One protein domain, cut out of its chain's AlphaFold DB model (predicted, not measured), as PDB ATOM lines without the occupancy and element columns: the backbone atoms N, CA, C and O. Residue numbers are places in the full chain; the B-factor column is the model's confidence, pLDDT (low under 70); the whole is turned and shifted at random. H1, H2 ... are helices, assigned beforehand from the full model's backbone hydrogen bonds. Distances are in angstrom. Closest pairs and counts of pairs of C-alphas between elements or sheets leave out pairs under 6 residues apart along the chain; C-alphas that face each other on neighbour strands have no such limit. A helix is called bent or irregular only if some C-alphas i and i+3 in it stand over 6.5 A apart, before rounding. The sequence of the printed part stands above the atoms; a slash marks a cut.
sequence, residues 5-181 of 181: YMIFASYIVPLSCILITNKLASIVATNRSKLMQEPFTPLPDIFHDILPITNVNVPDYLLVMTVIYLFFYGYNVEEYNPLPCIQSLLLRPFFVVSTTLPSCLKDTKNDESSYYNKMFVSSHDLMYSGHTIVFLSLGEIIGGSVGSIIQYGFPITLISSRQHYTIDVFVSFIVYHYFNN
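Overview. This is residues 5 to 181 of the 181 residues of an uncharacterized protein of viral metagenome (UniProt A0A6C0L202). A long helix, H1, runs along one side of an up-and-down bundle of four helices, H4, H6, H7 and H8, in which each runs against the one before it in the chain; H1 packs on H4, and H8 slants steeply to H4 and H6. H3 packs on H6, short H2 caps the bundle where H7 ends and H8 begins, and short H5 lies in a loop region without touching a helix. The printed part has 177 residues with eight named helices, H1 to H8 in chain order, and no named strand; its class is all helix. It is compact, with a radius of gyration of the C-alphas of 16.3 A and spans of 49, 34 and 29 A.

Along the chain. H1, residues 5 to 33, is the longest helix, 42.2 A from C-alpha 5 at (177.642, 164.194, 200.364) to C-alpha 33 at (207.315, 144.608, 223.073). H2 is residues 46 to 50, H3 residues 60 to 72, 18.7 A long, and H4 residues 83 to 98, 23.7 A long. H5 is residues 115 to 119, H6 residues 130 to 142, 18.5 A long, and H7 residues 144 to 160, 23.9 A long. H8, residues 166 to 180, measures 21.2 A and ends with C-alpha 180 at (204.725, 162.539, 196.262). H4 and H7 are only just irregular: C-alphas 90 and 93 are 6.7 A apart, and C-alphas 151 and 154 are 6.6 A apart.

Arrangement. H1 touches H4 at a shallow tilt of 24 degrees, the same way; their closest C-alphas, of Asn 22 and Pro 93, are 5.2 A apart. H1 is close to but not clearly touching H3, with the C-alphas of Tyr 11 and Phe 71 closest at 6.9 A. H4 touches H6 at a shallow tilt of 9 degrees, opposite ways, closest at the C-alphas of Cys 85 and Ser 137, 6.1 A. With residues 83 to 88 alone H4 touches H8, at a steep tilt of 40 degrees; the C-alphas of Pro 84 and Phe 179 are closest, at 4.8 A. H6 and H7 form a hairpin at a shallow tilt of 15 degrees, and the C-alphas of Gly 139 and Gly 147 are closest, at 3.7 A. H6 touches H3 at a steep tilt of 45 degrees, closest at the C-alphas of Leu 63 and His 131, 6.2 A. H2 touches H7 at residues 159 to 160 alone, with the C-alphas of His 48 and Ile 159 closest at 6.8 A. Every O i to N i+4 pair is within hydrogen-bond range in H2, H3, H5, H6 and H8, against 23 of 25 in H1, 9 of 12 in H4 and 10 of 13 in H7.

Size, cuts and confidence. The C-alphas of Tyr 5 and Asp 49 are the two farthest apart, 51.3 A. The printed part has no cut; the links H1 to H2 and H4 to H5 are long. The mean pLDDT of the printed part is 78.6, and the residues under 70 include 5 to 11, 73 to 79 and 106 to 126.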
ATOM      1  N   TYR A   5     177.736 165.399 199.535       44.34
ATOM      2  CA  TYR A   5     177.642 164.194 200.364       44.34
ATOM      3  C   TYR A   5     178.496 163.018 199.860       44.34
ATOM      4  O   TYR A   5     179.017 162.250 200.668       44.34
ATOM      5  N   MET A   6     178.681 162.877 198.541       45.81
ATOM      6  CA  MET A   6     179.522 161.810 197.975       45.81
ATOM      7  C   MET A   6     181.013 162.054 198.235       45.81
ATOM      8  O   MET A   6     181.756 161.101 198.454       45.81
ATOM      9  N   ILE A   7     181.431 163.323 198.258       49.41
ATOM     10  CA  ILE A   7     182.825 163.736 198.482       49.41
ATOM     11  C   ILE A   7     183.227 163.489 199.944       49.41
ATOM     12  O   ILE A   7     184.328 163.020 200.221       49.41
ATOM     13  N   PHE A   8     182.309 163.710 200.888       50.22
ATOM     14  CA  PHE A   8     182.535 163.386 202.298       50.22
ATOM     15  C   PHE A   8     182.764 161.882 202.526       50.22
ATOM     16  O   PHE A   8     183.686 161.493 203.245       50.22
ATOM     17  N   ALA A   9     181.975 161.018 201.881       54.06
ATOM     18  CA  ALA A   9     182.082 159.570 202.054       54.06
ATOM     19  C   ALA A   9     183.415 158.994 201.536       54.06
ATOM     20  O   ALA A   9     183.981 158.106 202.178       54.06
ATOM     21  N   SER A  10     183.951 159.523 200.426       63.41
ATOM     22  CA  SER A  10     185.208 159.046 199.828       63.41
ATOM     23  C   SER A  10     186.434 159.219 200.724       63.41
ATOM     24  O   SER A  10     187.397 158.479 200.553       63.41
ATOM     25  N   TYR A  11     186.394 160.134 201.699       65.44
ATOM     26  CA  TYR A  11     187.520 160.404 202.599       65.44
ATOM     27  C   TYR A  11     187.265 159.960 204.048       65.44
ATOM     28  O   TYR A  11     188.200 159.561 204.740       65.44
ATOM     29  N   ILE A  12     186.008 159.892 204.501       70.50
ATOM     30  CA  ILE A  12     185.677 159.293 205.808       70.50
ATOM     31  C   ILE A  12     186.138 157.831 205.877       70.50
ATOM     32  O   ILE A  12     186.643 157.395 206.914       70.50
ATOM     33  N   VAL A  13     185.989 157.075 204.784       75.12
ATOM     34  CA  VAL A  13     186.393 155.663 204.733       75.12
ATOM     35  C   VAL A  13     187.918 155.509 204.891       75.12
ATOM     36  O   VAL A  13     188.320 154.848 205.850       75.12
ATOM     37  N   PRO A  14     188.783 156.156 204.077       76.88
ATOM     38  CA  PRO A  14     190.231 156.162 204.293       76.88
ATOM     39  C   PRO A  14     190.648 156.619 205.691       76.88
ATOM     40  O   PRO A  14     191.482 155.965 206.310       76.88
ATOM     41  N   LEU A  15     190.048 157.692 206.220       76.00
ATOM     42  CA  LEU A  15     190.358 158.197 207.559       76.00
ATOM     43  C   LEU A  15     190.058 157.152 208.639       76.00
ATOM     44  O   LEU A  15     190.897 156.866 209.494       76.00
ATOM     45  N   SER A  16     188.873 156.548 208.572       79.75
ATOM     46  CA  SER A  16     188.458 155.494 209.499       79.75
ATOM     47  C   SER A  16     189.390 154.286 209.398       79.75
ATOM     48  O   SER A  16     189.832 153.761 210.420       79.75
ATOM     49  N   CYS A  17     189.757 153.884 208.176       82.88
ATOM     50  CA  CYS A  17     190.729 152.821 207.940       82.88
ATOM     51  C   CYS A  17     192.096 153.153 208.551       82.88
ATOM     52  O   CYS A  17     192.642 152.309 209.259       82.88
ATOM     53  N   ILE A  18     192.632 154.360 208.342       83.31
ATOM     54  CA  ILE A  18     193.916 154.800 208.914       83.31
ATOM     55  C   ILE A  18     193.880 154.700 210.438       83.31
ATOM     56  O   ILE A  18     194.757 154.062 211.021       83.31
ATOM     57  N   LEU A  19     192.865 155.288 211.078       81.19
ATOM     58  CA  LEU A  19     192.755 155.325 212.536       81.19
ATOM     59  C   LEU A  19     192.630 153.917 213.130       81.19
ATOM     60  O   LEU A  19     193.337 153.582 214.082       81.19
ATOM     61  N   ILE A  20     191.770 153.073 212.553       84.00
ATOM     62  CA  ILE A  20     191.543 151.706 213.038       84.00
ATOM     63  C   ILE A  20     192.797 150.848 212.845       84.00
ATOM     64  O   ILE A  20     193.245 150.194 213.787       84.00
ATOM     65  N   THR A  21     193.386 150.851 211.648       85.62
ATOM     66  CA  THR A  21     194.540 149.993 211.332       85.62
ATOM     67  C   THR A  21     195.787 150.397 212.107       85.62
ATOM     68  O   THR A  21     196.456 149.523 212.656       85.62
ATOM     69  N   ASN A  22     196.071 151.698 212.242       82.56
ATOM     70  CA  ASN A  22     197.196 152.169 213.052       82.56
ATOM     71  C   ASN A  22     196.991 151.836 214.531       82.56
ATOM     72  O   ASN A  22     197.932 151.379 215.175       82.56
ATOM     73  N   LYS A  23     195.766 151.974 215.062       81.88
ATOM     74  CA  LYS A  23     195.465 151.587 216.447       81.88
ATOM     75  C   LYS A  23     195.667 150.090 216.681       81.88
ATOM     76  O   LYS A  23     196.311 149.710 217.656       81.88
ATOM     77  N   LEU A  24     195.147 149.242 215.792       85.62
ATOM     78  CA  LEU A  24     195.315 147.788 215.890       85.62
ATOM     79  C   LEU A  24     196.788 147.380 215.794       85.62
ATOM     80  O   LEU A  24     197.254 146.593 216.618       85.62
ATOM     81  N   ALA A  25     197.530 147.945 214.842       84.31
ATOM     82  CA  ALA A  25     198.961 147.701 214.700       84.31
ATOM     83  C   ALA A  25     199.729 148.095 215.968       84.31
ATOM     84  O   ALA A  25     200.566 147.331 216.445       84.31
ATOM     85  N   SER A  26     199.382 149.237 216.562       79.38
ATOM     86  CA  SER A  26     199.994 149.721 217.797       79.38
ATOM     87  C   SER A  26     199.722 148.806 218.996       79.38
ATOM     88  O   SER A  26     200.629 148.514 219.775       79.38
ATOM     89  N   ILE A  27     198.501 148.265 219.116       81.62
ATOM     90  CA  ILE A  27     198.161 147.252 220.132       81.62
ATOM     91  C   ILE A  27     199.006 145.986 219.940       81.62
ATOM     92  O   ILE A  27     199.541 145.444 220.908       81.62
ATOM     93  N   VAL A  28     199.142 145.508 218.698       84.12
ATOM     94  CA  VAL A  28     199.957 144.323 218.387       84.12
ATOM     95  C   VAL A  28     201.421 144.563 218.749       84.12
ATOM     96  O   VAL A  28     202.016 143.727 219.428       84.12
ATOM     97  N   ALA A  29     201.985 145.703 218.353       79.31
ATOM     98  CA  ALA A  29     203.361 146.064 218.670       79.31
ATOM     99  C   ALA A  29     203.584 146.198 220.186       79.31
ATOM    100  O   ALA A  29     204.538 145.633 220.710       79.31
ATOM    101  N   THR A  30     202.648 146.821 220.908       78.12
ATOM    102  CA  THR A  30     202.682 146.934 222.380       78.12
ATOM    103  C   THR A  30     202.624 145.569 223.074       78.12
ATOM    104  O   THR A  30     203.215 145.364 224.129       78.12
ATOM    105  N   ASN A  31     201.898 144.600 222.519       81.19
ATOM    106  CA  ASN A  31     201.881 143.249 223.081       81.19
ATOM    107  C   ASN A  31     203.166 142.477 222.761       81.19
ATOM    108  O   ASN A  31     203.607 141.672 223.578       81.19
ATOM    109  N   ARG A  32     203.778 142.724 221.598       79.88
ATOM    110  CA  ARG A  32     205.059 142.116 221.214       79.88
ATOM    111  C   ARG A  32     206.232 142.677 222.006       79.88
ATOM    112  O   ARG A  32     207.098 141.905 222.399       79.88
ATOM    113  N   SER A  33     206.252 143.977 222.284       77.62
ATOM    114  CA  SER A  33     207.315 144.608 223.073       77.62
ATOM    115  C   SER A  33     207.400 144.036 224.492       77.62
ATOM    116  O   SER A  33     208.494 143.865 225.013       77.62
ATOM    117  N   LYS A  34     206.269 143.637 225.092       78.12
ATOM    118  CA  LYS A  34     206.232 142.944 226.396       78.12
ATOM    119  C   LYS A  34     206.967 141.601 226.399       78.12
ATOM    120  O   LYS A  34     207.266 141.083 227.468       78.12
ATOM    121  N   LEU A  35     207.226 141.023 225.225       82.62
ATOM    122  CA  LEU A  35     208.008 139.795 225.071       82.62
ATOM    123  C   LEU A  35     209.516 140.074 224.957       82.62
ATOM    124  O   LEU A  35     210.308 139.132 224.969       82.62
ATOM    125  N   MET A  36     209.929 141.340 224.826       82.19
ATOM    126  CA  MET A  36     211.337 141.732 224.788       82.19
ATOM    127  C   MET A  36     211.916 141.712 226.205       82.19
ATOM    128  O   MET A  36     211.267 142.145 227.153       82.19
ATOM    129  N   GLN A  37     213.152 141.229 226.349       80.38
ATOM    130  CA  GLN A  37     213.835 141.182 227.648       80.38
ATOM    131  C   GLN A  37     214.100 142.586 228.216       80.38
ATOM    132  O   GLN A  37     213.977 142.790 229.419       80.38
ATOM    133  N   GLU A  38     214.404 143.556 227.346       80.94
ATOM    134  CA  GLU A  38     214.714 144.940 227.719       80.94
ATOM    135  C   GLU A  38     213.942 145.951 226.843       80.94
ATOM    136  O   GLU A  38     214.495 146.538 225.916       80.94
ATOM    137  N   PRO A  39     212.641 146.170 227.099       74.62
ATOM    138  CA  PRO A  39     211.778 146.954 226.210       74.62
ATOM    139  C   PRO A  39     211.968 148.479 226.296       74.62
ATOM    140  O   PRO A  39     211.348 149.207 225.520       74.62
ATOM    141  N   PHE A  40     212.798 148.965 227.224       79.00
ATOM    142  CA  PHE A  40     213.065 150.394 227.466       79.00
ATOM    143  C   PHE A  40     214.561 150.736 227.445       79.00
ATOM    144  O   PHE A  40     214.955 151.819 227.881       79.00
ATOM    145  N   THR A  41     215.399 149.801 226.991       83.00
ATOM    146  CA  THR A  41     216.807 150.075 226.708       83.00
ATOM    147  C   THR A  41     216.895 150.477 225.236       83.00
ATOM    148  O   THR A  41     216.678 149.615 224.380       83.00
ATOM    149  N   PRO A  42     217.162 151.757 224.913       83.75
ATOM    150  CA  PRO A  42     217.218 152.197 223.527       83.75
ATOM    151  C   PRO A  42     218.340 151.492 222.770       83.75
ATOM    152  O   PRO A  42     219.418 151.235 223.314       83.75
ATOM    153  N   LEU A  43     218.091 151.203 221.496       86.75
ATOM    154  CA  LEU A  43     219.132 150.737 220.586       86.75
ATOM    155  C   LEU A  43     220.109 151.878 220.255       86.75
ATOM    156  O   LEU A  43     219.715 153.045 220.297       86.75
ATOM    157  N   PRO A  44     221.368 151.567 219.892       87.06
ATOM    158  CA  PRO A  44     222.302 152.572 219.400       87.06
ATOM    159  C   PRO A  44     221.741 153.298 218.175       87.06
ATOM    160  O   PRO A  44     221.310 152.660 217.211       87.06
ATOM    161  N   ASP A  45     221.785 154.626 218.201       88.69
ATOM    162  CA  ASP A  45     221.254 155.479 217.147       88.69
ATOM    163  C   ASP A  45     222.204 156.647 216.872       88.69
ATOM    164  O   ASP A  45     222.575 157.404 217.769       88.69
ATOM    165  N   ILE A  46     222.585 156.798 215.601       86.56
ATOM    166  CA  ILE A  46     223.637 157.724 215.164       86.56
ATOM    167  C   ILE A  46     223.339 159.162 215.601       86.56
ATOM    168  O   ILE A  46     224.229 159.855 216.094       86.56
ATOM    169  N   PHE A  47     222.102 159.634 215.434       90.50
ATOM    170  CA  PHE A  47     221.768 161.002 215.829       90.50
ATOM    171  C   PHE A  47     221.412 161.116 217.307       90.50
ATOM    172  O   PHE A  47     221.446 162.230 217.838       90.50
ATOM    173  N   HIS A  48     221.151 160.007 218.006       90.25
ATOM    174  CA  HIS A  48     221.095 160.035 219.467       90.25
ATOM    175  C   HIS A  48     222.453 160.298 220.115       90.25
ATOM    176  O   HIS A  48     222.505 160.895 221.189       90.25
ATOM    177  N   ASP A  49     223.546 159.946 219.451       88.69
ATOM    178  CA  ASP A  49     224.888 160.227 219.968       88.69
ATOM    179  C   ASP A  49     225.371 161.645 219.616       88.69
ATOM    180  O   ASP A  49     226.186 162.227 220.332       88.69
ATOM    181  N   ILE A  50     224.860 162.222 218.522       93.50
ATOM    182  CA  ILE A  50     225.341 163.499 217.970       93.50
ATOM    183  C   ILE A  50     224.488 164.694 218.419       93.50
ATOM    184  O   ILE A  50     225.025 165.765 218.708       93.50
ATOM    185  N   LEU A  51     223.157 164.557 218.434       91.50
ATOM    186  CA  LEU A  51     222.257 165.685 218.688       91.50
ATOM    187  C   LEU A  51     222.111 165.976 220.188       91.50
ATOM    188  O   LEU A  51     222.043 165.033 220.984       91.50
ATOM    189  N   PRO A  52     221.964 167.255 220.588       91.00
ATOM    190  CA  PRO A  52     221.664 167.606 221.973       91.00
ATOM    191  C   PRO A  52     220.308 167.033 222.403       91.00
ATOM    192  O   PRO A  52     219.427 166.797 221.579       91.00
ATOM    193  N   ILE A  53     220.119 166.833 223.706       89.06
ATOM    194  CA  ILE A  53     218.830 166.384 224.242       89.06
ATOM    195  C   ILE A  53     217.910 167.599 224.398       89.06
ATOM    196  O   ILE A  53     218.252 168.551 225.102       89.06
ATOM    197  N   THR A  54     216.737 167.563 223.765       86.62
ATOM    198  CA  THR A  54     215.721 168.626 223.866       86.62
ATOM    199  C   THR A  54     214.484 168.161 224.626       86.62
ATOM    200  O   THR A  54     213.975 167.079 224.367       86.62
ATOM    201  N   ASN A  55     213.920 169.008 225.489       80.50
ATOM    202  CA  ASN A  55     212.684 168.710 226.233       80.50
ATOM    203  C   ASN A  55     211.423 169.088 225.441       80.50
ATOM    204  O   ASN A  55     210.572 169.837 225.920       80.50
ATOM    205  N   VAL A  56     211.322 168.607 224.206       77.94
ATOM    206  CA  VAL A  56     210.129 168.789 223.375       77.94
ATOM    207  C   VAL A  56     209.330 167.498 223.420       77.94
ATOM    208  O   VAL A  56     209.870 166.436 223.137       77.94
ATOM    209  N   ASN A  57     208.051 167.594 223.782       72.19
ATOM    210  CA  ASN A  57     207.110 166.492 223.649       72.19
ATOM    211  C   ASN A  57     206.046 166.889 222.628       72.19
ATOM    212  O   ASN A  57     205.239 167.781 222.901       72.19
ATOM    213  N   VAL A  58     206.074 166.261 221.452       70.75
ATOM    214  CA  VAL A  58     205.020 166.436 220.448       70.75
ATOM    215  C   VAL A  58     203.858 165.511 220.807       70.75
ATOM    216  O   VAL A  58     204.043 164.299 220.850       70.75
ATOM    217  N   PRO A  59     202.662 166.051 221.070       68.50
ATOM    218  CA  PRO A  59     201.545 165.234 221.510       68.50
ATOM    219  C   PRO A  59     200.771 164.621 220.336       68.50
ATOM    220  O   PRO A  59     200.519 165.288 219.331       68.50
ATOM    221  N   ASP A  60     200.267 163.396 220.513       68.06
ATOM    222  CA  ASP A  60     199.554 162.648 219.462       68.06
ATOM    223  C   ASP A  60     198.241 163.318 219.022       68.06
ATOM    224  O   ASP A  60     197.751 163.096 217.912       68.06
ATOM    225  N   TYR A  61     197.651 164.181 219.859       67.19
ATOM    226  CA  TYR A  61     196.475 164.954 219.451       67.19
ATOM    227  C   TYR A  61     196.799 165.910 218.300       67.19
ATOM    228  O   TYR A  61     195.913 166.208 217.505       67.19
ATOM    229  N   LEU A  62     198.049 166.374 218.180       68.31
ATOM    230  CA  LEU A  62     198.473 167.223 217.072       68.31
ATOM    231  C   LEU A  62     198.393 166.438 215.758       68.31
ATOM    232  O   LEU A  62     197.861 166.953 214.781       68.31
ATOM    233  N   LEU A  63     198.785 165.160 215.771       71.75
ATOM    234  CA  LEU A  63     198.639 164.249 214.635       71.75
ATOM    235  C   LEU A  63     197.167 164.084 214.230       71.75
ATOM    236  O   LEU A  63     196.829 164.236 213.058       71.75
ATOM    237  N   VAL A  64     196.276 163.838 215.194       71.81
ATOM    238  CA  VAL A  64     194.832 163.703 214.925       71.81
ATOM    239  C   VAL A  64     194.240 165.003 214.387       71.81
ATOM    240  O   VAL A  64     193.496 164.974 213.409       71.81
ATOM    241  N   MET A  65     194.581 166.141 214.990       71.56
ATOM    242  CA  MET A  65     194.081 167.448 214.567       71.56
ATOM    243  C   MET A  65     194.548 167.804 213.161       71.56
ATOM    244  O   MET A  65     193.743 168.295 212.372       71.56
ATOM    245  N   THR A  66     195.802 167.517 212.813       69.75
ATOM    246  CA  THR A  66     196.295 167.748 211.455       69.75
ATOM    247  C   THR A  66     195.643 166.794 210.468       69.75
ATOM    248  O   THR A  66     195.186 167.251 209.432       69.75
ATOM    249  N   VAL A  67     195.492 165.505 210.785       70.81
ATOM    250  CA  VAL A  67     194.766 164.568 209.913       70.81
ATOM    251  C   VAL A  67     193.324 165.034 209.687       70.81
ATOM    252  O   VAL A  67     192.863 165.064 208.552       70.81
ATOM    253  N   ILE A  68     192.613 165.485 210.721       74.25
ATOM    254  CA  ILE A  68     191.274 166.069 210.550       74.25
ATOM    255  C   ILE A  68     191.358 167.322 209.664       74.25
ATOM    256  O   ILE A  68     190.638 167.430 208.678       74.25
ATOM    257  N   TYR A  69     192.270 168.250 209.943       73.44
ATOM    258  CA  TYR A  69     192.435 169.459 209.135       73.44
ATOM    259  C   TYR A  69     192.713 169.153 207.652       73.44
ATOM    260  O   TYR A  69     192.086 169.744 206.776       73.44
ATOM    261  N   LEU A  70     193.576 168.180 207.351       67.88
ATOM    262  CA  LEU A  70     193.878 167.734 205.989       67.88
ATOM    263  C   LEU A  70     192.626 167.247 205.255       67.88
ATOM    264  O   LEU A  70     192.411 167.599 204.099       67.88
ATOM    265  N   PHE A  71     191.787 166.472 205.942       69.12
ATOM    266  CA  PHE A  71     190.584 165.874 205.368       69.12
ATOM    267  C   PHE A  71     189.433 166.876 205.185       69.12
ATOM    268  O   PHE A  71     188.631 166.710 204.269       69.12
ATOM    269  N   PHE A  72     189.340 167.907 206.031       70.88
ATOM    270  CA  PHE A  72     188.243 168.885 205.991       70.88
ATOM    271  C   PHE A  72     188.603 170.208 205.294       70.88
ATOM    272  O   PHE A  72     187.727 170.840 204.706       70.88
ATOM    273  N   TYR A  73     189.863 170.646 205.368       64.56
ATOM    274  CA  TYR A  73     190.315 171.967 204.910       64.56
ATOM    275  C   TYR A  73     191.303 171.913 203.744       64.56
ATOM    276  O   TYR A  73     191.224 172.773 202.871       64.56
ATOM    277  N   GLY A  74     192.180 170.902 203.690       57.75
ATOM    278  CA  GLY A  74     193.171 170.754 202.612       57.75
ATOM    279  C   GLY A  74     192.547 170.682 201.214       57.75
ATOM    280  O   GLY A  74     193.166 171.094 200.247       57.75
ATOM    281  N   TYR A  75     191.285 170.254 201.121       53.72
ATOM    282  CA  TYR A  75     190.516 170.201 199.875       53.72
ATOM    283  C   TYR A  75     190.140 171.577 199.296       53.72
ATOM    284  O   TYR A  75     189.958 171.703 198.091       53.72
ATOM    285  N   ASN A  76     190.000 172.610 200.135       54.75
ATOM    286  CA  ASN A  76     189.636 173.954 199.663       54.75
ATOM    287  C   ASN A  76     190.852 174.760 199.184       54.75
ATOM    288  O   ASN A  76     190.686 175.855 198.651       54.75
ATOM    289  N   VAL A  77     192.062 174.241 199.400       59.22
ATOM    290  CA  VAL A  77     193.303 174.819 198.889       59.22
ATOM    291  C   VAL A  77     193.606 174.089 197.586       59.22
ATOM    292  O   VAL A  77     194.072 172.956 197.617       59.22
ATOM    293  N   GLU A  78     193.311 174.712 196.441       59.69
ATOM    294  CA  GLU A  78     193.436 174.103 195.100       59.69
ATOM    295  C   GLU A  78     194.841 173.541 194.781       59.69
ATOM    296  O   GLU A  78     194.997 172.781 193.829       59.69
ATOM    297  N   GLU A  79     195.855 173.872 195.585       68.31
ATOM    298  CA  GLU A  79     197.259 173.509 195.377       68.31
ATOM    299  C   GLU A  79     197.752 172.310 196.211       68.31
ATOM    300  O   GLU A  79     198.856 171.826 195.962       68.31
ATOM    301  N   TYR A  80     196.982 171.799 197.183       77.00
ATOM    302  CA  TYR A  80     197.462 170.725 198.066       77.00
ATOM    303  C   TYR A  80     196.887 169.341 197.725       77.00
ATOM    304  O   TYR A  80     195.674 169.130 197.699       77.00
ATOM    305  N   ASN A  81     197.773 168.354 197.551       79.44
ATOM    306  CA  ASN A  81     197.406 166.957 197.333       79.44
ATOM    307  C   ASN A  81     197.537 166.139 198.638       79.44
ATOM    308  O   ASN A  81     198.653 165.822 199.041       79.44
ATOM    309  N   PRO A  82     196.436 165.719 199.295       79.94
ATOM    310  CA  PRO A  82     196.504 164.921 200.524       79.94
ATOM    311  C   PRO A  82     196.934 163.463 200.306       79.94
ATOM    312  O   PRO A  82     197.178 162.746 201.281       79.94
ATOM    313  N   LEU A  83     196.991 162.995 199.055       83.62
ATOM    314  CA  LEU A  83     197.188 161.586 198.725       83.62
ATOM    315  C   LEU A  83     198.499 160.987 199.273       83.62
ATOM    316  O   LEU A  83     198.413 159.898 199.852       83.62
ATOM    317  N   PRO A  84     199.669 161.662 199.208       88.25
ATOM    318  CA  PRO A  84     200.919 161.119 199.742       88.25
ATOM    319  C   PRO A  84     200.855 160.872 201.252       88.25
ATOM    320  O   PRO A  84     201.293 159.827 201.740       88.25
ATOM    321  N   CYS A  85     200.228 161.787 201.998       87.06
ATOM    322  CA  CYS A  85     200.012 161.646 203.438       87.06
ATOM    323  C   CYS A  85     199.114 160.439 203.755       87.06
ATOM    324  O   CYS A  85     199.465 159.591 204.579       87.06
ATOM    325  N   ILE A  86     197.984 160.315 203.048       85.19
ATOM    326  CA  ILE A  86     197.025 159.213 203.220       85.19
ATOM    327  C   ILE A  86     197.686 157.863 202.923       85.19
ATOM    328  O   ILE A  86     197.591 156.939 203.733       85.19
ATOM    329  N   GLN A  87     198.368 157.740 201.784       88.06
ATOM    330  CA  GLN A  87     199.033 156.502 201.370       88.06
ATOM    331  C   GLN A  87     200.151 156.110 202.341       88.06
ATOM    332  O   GLN A  87     200.246 154.943 202.734       88.06
ATOM    333  N   SER A  88     200.931 157.085 202.811       91.19
ATOM    334  CA  SER A  88     201.974 156.862 203.816       91.19
ATOM    335  C   SER A  88     201.392 156.318 205.127       91.19
ATOM    336  O   SER A  88     201.837 155.282 205.631       91.19
ATOM    337  N   LEU A  89     200.334 156.950 205.649       88.12
ATOM    338  CA  LEU A  89     199.669 156.530 206.889       88.12
ATOM    339  C   LEU A  89     198.960 155.171 206.772       88.12
ATOM    340  O   LEU A  89     198.861 154.456 207.772       88.12
ATOM    341  N   LEU A  90     198.485 154.796 205.578       87.56
ATOM    342  CA  LEU A  90     197.906 153.473 205.304       87.56
ATOM    343  C   LEU A  90     198.960 152.365 205.213       87.56
ATOM    344  O   LEU A  90     198.660 151.219 205.548       87.56
ATOM    345  N   LEU A  91     200.185 152.681 204.781       90.31
ATOM    346  CA  LEU A  91     201.280 151.711 204.724       90.31
ATOM    347  C   LEU A  91     201.901 151.458 206.106       90.31
ATOM    348  O   LEU A  91     202.383 150.360 206.392       90.31
ATOM    349  N   ARG A  92     201.861 152.461 206.987       87.56
ATOM    350  CA  ARG A  92     202.473 152.422 208.320       87.56
ATOM    351  C   ARG A  92     202.136 151.177 209.166       87.56
ATOM    352  O   ARG A  92     203.078 150.591 209.701       87.56
ATOM    353  N   PRO A  93     200.877 150.704 209.275       87.19
ATOM    354  CA  PRO A  93     200.528 149.494 210.026       87.19
ATOM    355  C   PRO A  93     201.372 148.261 209.676       87.19
ATOM    356  O   PRO A  93     201.711 147.484 210.568       87.19
ATOM    357  N   PHE A  94     201.746 148.089 208.403       86.69
ATOM    358  CA  PHE A  94     202.559 146.954 207.962       86.69
ATOM    359  C   PHE A  94     203.966 146.995 208.556       86.69
ATOM    360  O   PHE A  94     204.461 145.969 209.023       86.69
ATOM    361  N   PHE A  95     204.586 148.175 208.594       87.00
ATOM    362  CA  PHE A  95     205.898 148.356 209.211       87.00
ATOM    363  C   PHE A  95     205.789 148.171 210.717       87.00
ATOM    364  O   PHE A  95     206.448 147.301 211.259       87.00
ATOM    365  N   VAL A  96     204.857 148.865 211.373       82.69
ATOM    366  CA  VAL A  96     204.629 148.769 212.826       82.69
ATOM    367  C   VAL A  96     204.504 147.317 213.309       82.69
ATOM    368  O   VAL A  96     205.106 146.935 214.313       82.69
ATOM    369  N   VAL A  97     203.738 146.485 212.596       81.94
ATOM    370  CA  VAL A  97     203.591 145.063 212.942       81.94
ATOM    371  C   VAL A  97     204.848 144.263 212.598       81.94
ATOM    372  O   VAL A  97     205.183 143.335 213.325       81.94
ATOM    373  N   SER A  98     205.548 144.575 211.510       83.56
ATOM    374  CA  SER A  98     206.748 143.831 211.095       83.56
ATOM    375  C   SER A  98     207.988 144.167 211.929       83.56
ATOM    376  O   SER A  98     208.872 143.326 212.083       83.56
ATOM    377  N   THR A  99     208.051 145.373 212.487       80.31
ATOM    378  CA  THR A  99     209.237 145.934 213.136       80.31
ATOM    379  C   THR A  99     208.842 146.601 214.450       80.31
ATOM    380  O   THR A  99     208.372 147.737 214.478       80.31
ATOM    381  N   THR A 100     209.024 145.878 215.551       77.06
ATOM    382  CA  THR A 100     208.864 146.401 216.914       77.06
ATOM    383  C   THR A 100     210.251 146.636 217.509       77.06
ATOM    384  O   THR A 100     211.059 145.708 217.538       77.06
ATOM    385  N   LEU A 101     210.525 147.863 217.957       79.56
ATOM    386  CA  LEU A 101     211.798 148.260 218.564       79.56
ATOM    387  C   LEU A 101     211.609 148.522 220.072       79.56
ATOM    388  O   LEU A 101     210.487 148.799 220.505       79.56
ATOM    389  N   PRO A 102     212.676 148.435 220.890       80.81
ATOM    390  CA  PRO A 102     212.648 148.943 222.260       80.81
ATOM    391  C   PRO A 102     212.327 150.441 222.270       80.81
ATOM    392  O   PRO A 102     212.757 151.164 221.375       80.81
ATOM    393  N   SER A 103     211.604 150.926 223.278       80.38
ATOM    394  CA  SER A 103     211.268 152.351 223.378       80.38
ATOM    395  C   SER A 103     212.487 153.209 223.709       80.38
ATOM    396  O   SER A 103     213.286 152.826 224.568       80.38
ATOM    397  N   CYS A 104     212.585 154.395 223.099       77.75
ATOM    398  CA  CYS A 104     213.558 155.409 223.511       77.75
ATOM    399  C   CYS A 104     213.166 156.084 224.831       77.75
ATOM    400  O   CYS A 104     214.016 156.584 225.573       77.75
ATOM    401  N   LEU A 105     211.867 156.091 225.132       75.44
ATOM    402  CA  LEU A 105     211.315 156.689 226.335       75.44
ATOM    403  C   LEU A 105     211.227 155.644 227.446       75.44
ATOM    404  O   LEU A 105     210.773 154.517 227.252       75.44
ATOM    405  N   LYS A 106     211.641 156.040 228.651       65.75
ATOM    406  CA  LYS A 106     211.445 155.218 229.849       65.75
ATOM    407  C   LYS A 106     209.952 155.046 230.106       65.75
ATOM    408  O   LYS A 106     209.196 155.997 229.924       65.75
ATOM    409  N   ASP A 107     209.561 153.872 230.601       62.41
ATOM    410  CA  ASP A 107     208.193 153.610 231.047       62.41
ATOM    411  C   ASP A 107     207.798 154.606 232.145       62.41
ATOM    412  O   ASP A 107     208.137 154.458 233.327       62.41
ATOM    413  N   THR A 108     207.115 155.681 231.766       55.44
ATOM    414  CA  THR A 108     206.439 156.539 232.725       55.44
ATOM    415  C   THR A 108     205.232 155.758 233.199       55.44
ATOM    416  O   THR A 108     204.201 155.789 232.531       55.44
ATOM    417  N   LYS A 109     205.411 155.020 234.307       48.06
ATOM    418  CA  LYS A 109     204.391 154.255 235.042       48.06
ATOM    419  C   LYS A 109     202.978 154.627 234.608       48.06
ATOM    420  O   LYS A 109     202.509 155.718 234.924       48.06
ATOM    421  N   ASN A 110     202.350 153.695 233.896       47.50
ATOM    422  CA  ASN A 110     200.971 153.748 233.450       47.50
ATOM    423  C   ASN A 110     200.054 154.363 234.511       47.50
ATOM    424  O   ASN A 110     199.627 153.691 235.449       47.50
ATOM    425  N   ASP A 111     199.665 155.616 234.307       47.78
ATOM    426  CA  ASP A 111     198.364 156.049 234.781       47.78
ATOM    427  C   ASP A 111     197.350 155.419 233.813       47.78
ATOM    428  O   ASP A 111     196.923 156.023 232.825       47.78
ATOM    429  N   GLU A 112     197.034 154.135 234.030       51.91
ATOM    430  CA  GLU A 112     196.026 153.374 233.260       51.91
ATOM    431  C   GLU A 112     194.643 154.060 233.299       51.91
ATOM    432  O   GLU A 112     193.741 153.761 232.510       51.91
ATOM    433  N   SER A 113     194.479 155.017 234.218       51.94
ATOM    434  CA  SER A 113     193.315 155.883 234.369       51.94
ATOM    435  C   SER A 113     193.195 156.948 233.265       51.94
ATOM    436  O   SER A 113     192.082 157.401 232.980       51.94
ATOM    437  N   SER A 114     194.295 157.311 232.596       56.91
ATOM    438  CA  SER A 114     194.319 158.383 231.603       56.91
ATOM    439  C   SER A 114     193.560 157.998 230.330       56.91
ATOM    440  O   SER A 114     193.903 157.044 229.628       56.91
ATOM    441  N   TYR A 115     192.532 158.783 229.984       53.09
ATOM    442  CA  TYR A 115     191.807 158.660 228.712       53.09
ATOM    443  C   TYR A 115     192.734 158.771 227.494       53.09
ATOM    444  O   TYR A 115     192.462 158.149 226.467       53.09
ATOM    445  N   TYR A 116     193.841 159.509 227.627       51.22
ATOM    446  CA  TYR A 116     194.864 159.629 226.594       51.22
ATOM    447  C   TYR A 116     195.506 158.269 226.301       51.22
ATOM    448  O   TYR A 116     195.455 157.813 225.165       51.22
ATOM    449  N   ASN A 117     195.971 157.556 227.332       57.31
ATOM    450  CA  ASN A 117     196.591 156.230 227.190       57.31
ATOM    451  C   ASN A 117     195.610 155.172 226.639       57.31
ATOM    452  O   ASN A 117     196.017 154.220 225.977       57.31
ATOM    453  N   LYS A 118     194.299 155.344 226.870       57.56
ATOM    454  CA  LYS A 118     193.244 154.474 226.306       57.56
ATOM    455  C   LYS A 118     192.970 154.737 224.819       57.56
ATOM    456  O   LYS A 118     192.531 153.830 224.101       57.56
ATOM    457  N   MET A 119     193.176 155.968 224.349       51.28
ATOM    458  CA  MET A 119     193.007 156.323 222.936       51.28
ATOM    459  C   MET A 119     194.286 156.111 222.126       51.28
ATOM    460  O   MET A 119     194.215 155.505 221.054       51.28
ATOM    461  N   PHE A 120     195.423 156.554 222.656       54.38
ATOM    462  CA  PHE A 120     196.739 156.554 222.025       54.38
ATOM    463  C   PHE A 120     197.576 155.441 222.653       54.38
ATOM    464  O   PHE A 120     198.338 155.629 223.596       54.38
ATOM    465  N   VAL A 121     197.332 154.220 222.178       52.56
ATOM    466  CA  VAL A 121     198.009 153.016 222.661       52.56
ATOM    467  C   VAL A 121     199.403 152.979 222.049       52.56
ATOM    468  O   VAL A 121     199.524 152.475 220.943       52.56
ATOM    469  N   SER A 122     200.427 153.523 222.702       54.03
ATOM    470  CA  SER A 122     201.790 152.962 222.704       54.03
ATOM    471  C   SER A 122     202.756 153.893 223.434       54.03
ATOM    472  O   SER A 122     202.962 155.027 223.020       54.03
ATOM    473  N   SER A 123     203.402 153.378 224.477       51.78
ATOM    474  CA  SER A 123     204.635 153.932 225.055       51.78
ATOM    475  C   SER A 123     205.897 153.361 224.389       51.78
ATOM    476  O   SER A 123     207.012 153.632 224.836       51.78
ATOM    477  N   HIS A 124     205.737 152.551 223.339       56.38
ATOM    478  CA  HIS A 124     206.827 151.945 222.586       56.38
ATOM    479  C   HIS A 124     207.031 152.625 221.245       56.38
ATOM    480  O   HIS A 124     206.077 152.836 220.488       56.38
ATOM    481  N   ASP A 125     208.293 152.928 220.961       56.09
ATOM    482  CA  ASP A 125     208.694 153.434 219.663       56.09
ATOM    483  C   ASP A 125     208.444 152.401 218.572       56.09
ATOM    484  O   ASP A 125     208.729 151.207 218.696       56.09
ATOM    485  N   LEU A 126     207.862 152.895 217.489       68.06
ATOM    486  CA  LEU A 126     207.492 152.110 216.332       68.06
ATOM    487  C   LEU A 126     208.284 152.641 215.152       68.06
ATOM    488  O   LEU A 126     208.214 153.835 214.853       68.06
ATOM    489  N   MET A 127     208.947 151.737 214.433       77.44
ATOM    490  CA  MET A 127     209.544 152.086 213.154       77.44
ATOM    491  C   MET A 127     208.470 152.658 212.231       77.44
ATOM    492  O   MET A 127     207.349 152.142 212.193       77.44
ATOM    493  N   TYR A 128     208.842 153.709 211.493       86.25
ATOM    494  CA  TYR A 128     207.973 154.515 210.632       86.25
ATOM    495  C   TYR A 128     207.104 155.531 211.421       86.25
ATOM    496  O   TYR A 128     205.972 155.260 211.833       86.25
ATOM    497  N   SER A 129     207.641 156.741 211.632       88.44
ATOM    498  CA  SER A 129     207.037 157.809 212.451       88.44
ATOM    499  C   SER A 129     205.832 158.484 211.777       88.44
ATOM    500  O   SER A 129     205.954 159.127 210.730       88.44
ATOM    501  N   GLY A 130     204.664 158.406 212.429       87.69
ATOM    502  CA  GLY A 130     203.447 159.101 211.994       87.69
ATOM    503  C   GLY A 130     203.541 160.625 212.133       87.69
ATOM    504  O   GLY A 130     203.077 161.342 211.251       87.69
ATOM    505  N   HIS A 131     204.196 161.121 213.189       87.75
ATOM    506  CA  HIS A 131     204.451 162.553 213.385       87.75
ATOM    507  C   HIS A 131     205.234 163.144 212.218       87.75
ATOM    508  O   HIS A 131     204.871 164.196 211.703       87.75
ATOM    509  N   THR A 132     206.258 162.427 211.753       92.38
ATOM    510  CA  THR A 132     207.072 162.864 210.615       92.38
ATOM    511  C   THR A 132     206.243 162.974 209.335       92.38
ATOM    512  O   THR A 132     206.315 163.998 208.666       92.38
ATOM    513  N   ILE A 133     205.404 161.975 209.021       91.62
ATOM    514  CA  ILE A 133     204.494 162.033 207.858       91.62
ATOM    515  C   ILE A 133     203.591 163.272 207.935       91.62
ATOM    516  O   ILE A 133     203.399 163.980 206.947       91.62
ATOM    517  N   VAL A 134     203.049 163.545 209.121       88.88
ATOM    518  CA  VAL A 134     202.165 164.692 209.332       88.88
ATOM    519  C   VAL A 134     202.907 166.020 209.230       88.88
ATOM    520  O   VAL A 134     202.376 166.950 208.635       88.88
ATOM    521  N   PHE A 135     204.126 166.125 209.753       91.44
ATOM    522  CA  PHE A 135     204.943 167.330 209.614       91.44
ATOM    523  C   PHE A 135     205.320 167.617 208.164       91.44
ATOM    524  O   PHE A 135     205.257 168.772 207.743       91.44
ATOM    525  N   LEU A 136     205.632 166.579 207.385       92.00
ATOM    526  CA  LEU A 136     205.897 166.717 205.955       92.00
ATOM    527  C   LEU A 136     204.694 167.324 205.225       92.00
ATOM    528  O   LEU A 136     204.796 168.383 204.606       92.00
ATOM    529  N   SER A 137     203.539 166.694 205.413       89.19
ATOM    530  CA  SER A 137     202.255 167.111 204.858       89.19
ATOM    531  C   SER A 137     201.827 168.517 205.302       89.19
ATOM    532  O   SER A 137     201.412 169.336 204.485       89.19
ATOM    533  N   LEU A 138     201.974 168.841 206.589       87.44
ATOM    534  CA  LEU A 138     201.606 170.146 207.134       87.44
ATOM    535  C   LEU A 138     202.499 171.268 206.601       87.44
ATOM    536  O   LEU A 138     202.008 172.356 206.300       87.44
ATOM    537  N   GLY A 139     203.805 171.023 206.490       89.25
ATOM    538  CA  GLY A 139     204.710 172.031 205.960       89.25
ATOM    539  C   GLY A 139     204.525 172.267 204.460       89.25
ATOM    540  O   GLY A 139     204.749 173.391 204.020       89.25
ATOM    541  N   GLU A 140     204.040 171.279 203.690       88.12
ATOM    542  CA  GLU A 140     203.663 171.496 202.278       88.12
ATOM    543  C   GLU A 140     202.474 172.447 202.155       88.12
ATOM    544  O   GLU A 140     202.504 173.353 201.330       88.12
ATOM    545  N   ILE A 141     201.469 172.300 203.023       84.38
ATOM    546  CA  ILE A 141     200.302 173.195 203.043       84.38
ATOM    547  C   ILE A 141     200.684 174.619 203.417       84.38
ATOM    548  O   ILE A 141     200.178 175.572 202.832       84.38
ATOM    549  N   ILE A 142     201.523 174.771 204.441       86.12
ATOM    550  CA  ILE A 142     201.906 176.097 204.933       86.12
ATOM    551  C   ILE A 142     202.830 176.794 203.930       86.12
ATOM    552  O   ILE A 142     202.714 178.002 203.730       86.12
ATOM    553  N   GLY A 143     203.736 176.040 203.302       85.75
ATOM    554  CA  GLY A 143     204.679 176.558 202.320       85.75
ATOM    555  C   GLY A 143     205.679 177.577 202.884       85.75
ATOM    556  O   GLY A 143     205.705 177.917 204.073       85.75
ATOM    557  N   GLY A 144     206.559 178.063 202.005       89.25
ATOM    558  CA  GLY A 144     207.592 179.047 202.341       89.25
ATOM    559  C   GLY A 144     208.556 178.595 203.446       89.25
ATOM    560  O   GLY A 144     208.664 177.416 203.780       89.25
ATOM    561  N   SER A 145     209.265 179.555 204.046       93.44
ATOM    562  CA  SER A 145     210.287 179.264 205.062       93.44
ATOM    563  C   SER A 145     209.714 178.601 206.319       93.44
ATOM    564  O   SER A 145     210.379 177.771 206.933       93.44
ATOM    565  N   VAL A 146     208.480 178.947 206.701       91.00
ATOM    566  CA  VAL A 146     207.804 178.346 207.863       91.00
ATOM    567  C   VAL A 146     207.447 176.887 207.576       91.00
ATOM    568  O   VAL A 146     207.721 176.026 208.409       91.00
ATOM    569  N   GLY A 147     206.916 176.593 206.385       89.94
ATOM    570  CA  GLY A 147     206.631 175.228 205.945       89.94
ATOM    571  C   GLY A 147     207.877 174.341 205.940       89.94
ATOM    572  O   GLY A 147     207.838 173.235 206.476       89.94
ATOM    573  N   SER A 148     209.015 174.851 205.456       92.00
ATOM    574  CA  SER A 148     210.289 174.113 205.485       92.00
ATOM    575  C   SER A 148     210.782 173.813 206.907       92.00
ATOM    576  O   SER A 148     211.300 172.725 207.163       92.00
ATOM    577  N   ILE A 149     210.603 174.738 207.858       92.75
ATOM    578  CA  ILE A 149     210.945 174.487 209.270       92.75
ATOM    579  C   ILE A 149     210.083 173.355 209.839       92.75
ATOM    580  O   ILE A 149     210.596 172.509 210.570       92.75
ATOM    581  N   ILE A 150     208.799 173.306 209.489       90.44
ATOM    582  CA  ILE A 150     207.896 172.241 209.938       90.44
ATOM    583  C   ILE A 150     208.283 170.906 209.289       90.44
ATOM    584  O   ILE A 150     208.454 169.923 210.003       90.44
ATOM    585  N   GLN A 151     208.496 170.880 207.969       91.44
ATOM    586  CA  GLN A 151     208.875 169.677 207.215       91.44
ATOM    587  C   GLN A 151     210.163 169.031 207.718       91.44
ATOM    588  O   GLN A 151     210.224 167.812 207.823       91.44
ATOM    589  N   TYR A 152     211.198 169.825 208.002       92.44
ATOM    590  CA  TYR A 152     212.541 169.292 208.253       92.44
ATOM    591  C   TYR A 152     213.025 169.518 209.682       92.44
ATOM    592  O   TYR A 152     213.676 168.651 210.259       92.44
ATOM    593  N   GLY A 153     212.689 170.656 210.287       91.38
ATOM    594  CA  GLY A 153     213.111 170.990 211.644       91.38
ATOM    595  C   GLY A 153     212.396 170.149 212.698       91.38
ATOM    596  O   GLY A 153     213.046 169.579 213.573       91.38
ATOM    597  N   PHE A 154     211.070 170.019 212.614       90.44
ATOM    598  CA  PHE A 154     210.311 169.288 213.634       90.44
ATOM    599  C   PHE A 154     210.651 167.788 213.690       90.44
ATOM    600  O   PHE A 154     210.841 167.286 214.799       90.44
ATOM    601  N   PRO A 155     210.845 167.064 212.571       92.19
ATOM    602  CA  PRO A 155     211.337 165.689 212.643       92.19
ATOM    603  C   PRO A 155     212.702 165.555 213.330       92.19
ATOM    604  O   PRO A 155     212.901 164.626 214.110       92.19
ATOM    605  N   ILE A 156     213.621 166.508 213.129       92.12
ATOM    606  CA  ILE A 156     214.906 166.527 213.850       92.12
ATOM    607  C   ILE A 156     214.672 166.705 215.354       92.12
ATOM    608  O   ILE A 156     215.327 166.037 216.155       92.12
ATOM    609  N   THR A 157     213.713 167.548 215.756       90.06
ATOM    610  CA  THR A 157     213.391 167.708 217.183       90.06
ATOM    611  C   THR A 157     212.861 166.427 217.822       90.06
ATOM    612  O   THR A 157     213.184 166.197 218.979       90.06
ATOM    613  N   LEU A 158     212.151 165.558 217.085       88.81
ATOM    614  CA  LEU A 158     211.695 164.254 217.594       88.81
ATOM    615  C   LEU A 158     212.868 163.310 217.920       88.81
ATOM    616  O   LEU A 158     212.847 162.584 218.913       88.81
ATOM    617  N   ILE A 159     213.915 163.333 217.092       91.00
ATOM    618  CA  ILE A 159     215.143 162.555 217.319       91.00
ATOM    619  C   ILE A 159     215.927 163.152 218.498       91.00
ATOM    620  O   ILE A 159     216.411 162.446 219.387       91.00
ATOM    621  N   SER A 160     216.032 164.482 218.527       90.00
ATOM    622  CA  SER A 160     216.713 165.252 219.572       90.00
ATOM    623  C   SER A 160     216.043 165.093 220.944       90.00
ATOM    624  O   SER A 160     216.731 165.043 221.961       90.00
ATOM    625  N   SER A 161     214.717 164.942 220.997       87.56
ATOM    626  CA  SER A 161     213.967 164.672 222.228       87.56
ATOM    627  C   SER A 161     213.961 163.205 222.650       87.56
ATOM    628  O   SER A 161     213.350 162.874 223.666       87.56
ATOM    629  N   ARG A 162     214.662 162.331 221.910       87.00
ATOM    630  CA  ARG A 162     214.684 160.877 222.140       87.00
ATOM    631  C   ARG A 162     213.272 160.286 222.150       87.00
ATOM    632  O   ARG A 162     212.983 159.374 222.914       87.00
ATOM    633  N   GLN A 163     212.393 160.846 221.321       84.06
ATOM    634  CA  GLN A 163     211.032 160.356 221.129       84.06
ATOM    635  C   GLN A 163     210.904 159.416 219.939       84.06
ATOM    636  O   GLN A 163     209.867 158.787 219.823       84.06
ATOM    637  N   HIS A 164     211.898 159.385 219.051       88.81
ATOM    638  CA  HIS A 164     211.962 158.485 217.908       88.81
ATOM    639  C   HIS A 164     213.412 158.142 217.578       88.81
ATOM    640  O   HIS A 164     214.321 158.965 217.776       88.81
ATOM    641  N   TYR A 165     213.620 156.962 216.999       90.31
ATOM    642  CA  TYR A 165     214.882 156.650 216.343       90.31
ATOM    643  C   TYR A 165     215.007 157.430 215.036       90.31
ATOM    644  O   TYR A 165     214.030 157.756 214.355       90.31
ATOM    645  N   THR A 166     216.247 157.671 214.637       92.19
ATOM    646  CA  THR A 166     216.610 158.201 213.327       92.19
ATOM    647  C   THR A 166     215.945 157.405 212.218       92.19
ATOM    648  O   THR A 166     215.323 157.981 211.328       92.19
ATOM    649  N   ILE A 167     216.031 156.073 212.274       90.38
ATOM    650  CA  ILE A 167     215.478 155.219 211.221       90.38
ATOM    651  C   ILE A 167     213.963 155.413 211.060       90.38
ATOM    652  O   ILE A 167     213.465 155.413 209.933       90.38
ATOM    653  N   ASP A 168     213.245 155.677 212.154       89.19
ATOM    654  CA  ASP A 168     211.796 155.880 212.146       89.19
ATOM    655  C   ASP A 168     211.420 157.128 211.351       89.19
ATOM    656  O   ASP A 168     210.430 157.123 210.617       89.19
ATOM    657  N   VAL A 169     212.229 158.181 211.482       92.00
ATOM    658  CA  VAL A 169     212.078 159.452 210.772       92.00
ATOM    659  C   VAL A 169     212.498 159.313 209.307       92.00
ATOM    660  O   VAL A 169     211.756 159.720 208.414       92.00
ATOM    661  N   PHE A 170     213.648 158.695 209.027       93.12
ATOM    662  CA  PHE A 170     214.155 158.547 207.655       93.12
ATOM    663  C   PHE A 170     213.247 157.688 206.775       93.12
ATOM    664  O   PHE A 170     212.992 158.046 205.625       93.12
ATOM    665  N   VAL A 171     212.720 156.581 207.305       92.44
ATOM    666  CA  VAL A 171     211.755 155.753 206.568       92.44
ATOM    667  C   VAL A 171     210.496 156.556 206.246       92.44
ATOM    668  O   VAL A 171     210.010 156.474 205.119       92.44
ATOM    669  N   SER A 172     210.015 157.397 207.173       93.19
ATOM    670  CA  SER A 172     208.890 158.295 206.894       93.19
ATOM    671  C   SER A 172     209.165 159.254 205.743       93.19
ATOM    672  O   SER A 172     208.305 159.402 204.878       93.19
ATOM    673  N   PHE A 173     210.354 159.863 205.695       94.12
ATOM    674  CA  PHE A 173     210.755 160.722 204.575       94.12
ATOM    675  C   PHE A 173     210.755 159.965 203.247       94.12
ATOM    676  O   PHE A 173     210.165 160.436 202.275       94.12
ATOM    677  N   ILE A 174     211.393 158.791 203.204       93.69
ATOM    678  CA  ILE A 174     211.514 157.991 201.977       93.69
ATOM    679  C   ILE A 174     210.131 157.622 201.443       93.69
ATOM    680  O   ILE A 174     209.859 157.822 200.261       93.69
ATOM    681  N   VAL A 175     209.252 157.102 202.303       92.44
ATOM    682  CA  VAL A 175     207.929 156.652 201.863       92.44
ATOM    683  C   VAL A 175     207.041 157.830 201.465       92.44
ATOM    684  O   VAL A 175     206.366 157.753 200.440       92.44
ATOM    685  N   TYR A 176     207.072 158.931 202.220       93.19
ATOM    686  CA  TYR A 176     206.294 160.120 201.878       93.19
ATOM    687  C   TYR A 176     206.677 160.666 200.501       93.19
ATOM    688  O   TYR A 176     205.814 160.855 199.645       93.19
ATOM    689  N   HIS A 177     207.976 160.852 200.252       92.94
ATOM    690  CA  HIS A 177     208.460 161.342 198.963       92.94
ATOM    691  C   HIS A 177     208.275 160.329 197.829       92.94
ATOM    692  O   HIS A 177     208.073 160.744 196.693       92.94
ATOM    693  N   TYR A 178     208.285 159.021 198.107       94.00
ATOM    694  CA  TYR A 178     207.938 158.008 197.107       94.00
ATOM    695  C   TYR A 178     206.511 158.193 196.570       94.00
ATOM    696  O   TYR A 178     206.301 158.042 195.373       94.00
ATOM    697  N   PHE A 179     205.548 158.540 197.430       91.44
ATOM    698  CA  PHE A 179     204.166 158.796 197.011       91.44
ATOM    699  C   PHE A 179     203.922 160.213 196.470       91.44
ATOM    700  O   PHE A 179     202.879 160.452 195.865       91.44
ATOM    701  N   ASN A 180     204.838 161.153 196.719       86.75
ATOM    702  CA  ASN A 180     204.725 162.539 196.262       86.75
ATOM    703  C   ASN A 180     205.352 162.788 194.875       86.75
ATOM    704  O   ASN A 180     205.062 163.809 194.256       86.75
ATOM    705  N   ASN A 181     206.223 161.886 194.410       75.75
ATOM    706  CA  ASN A 181     206.820 161.916 193.066       75.75
ATOM    707  C   ASN A 181     205.891 161.295 192.017       75.75
ATOM    708  O   ASN A 181     205.913 161.788 190.867       75.75
TER     709      ASN A 181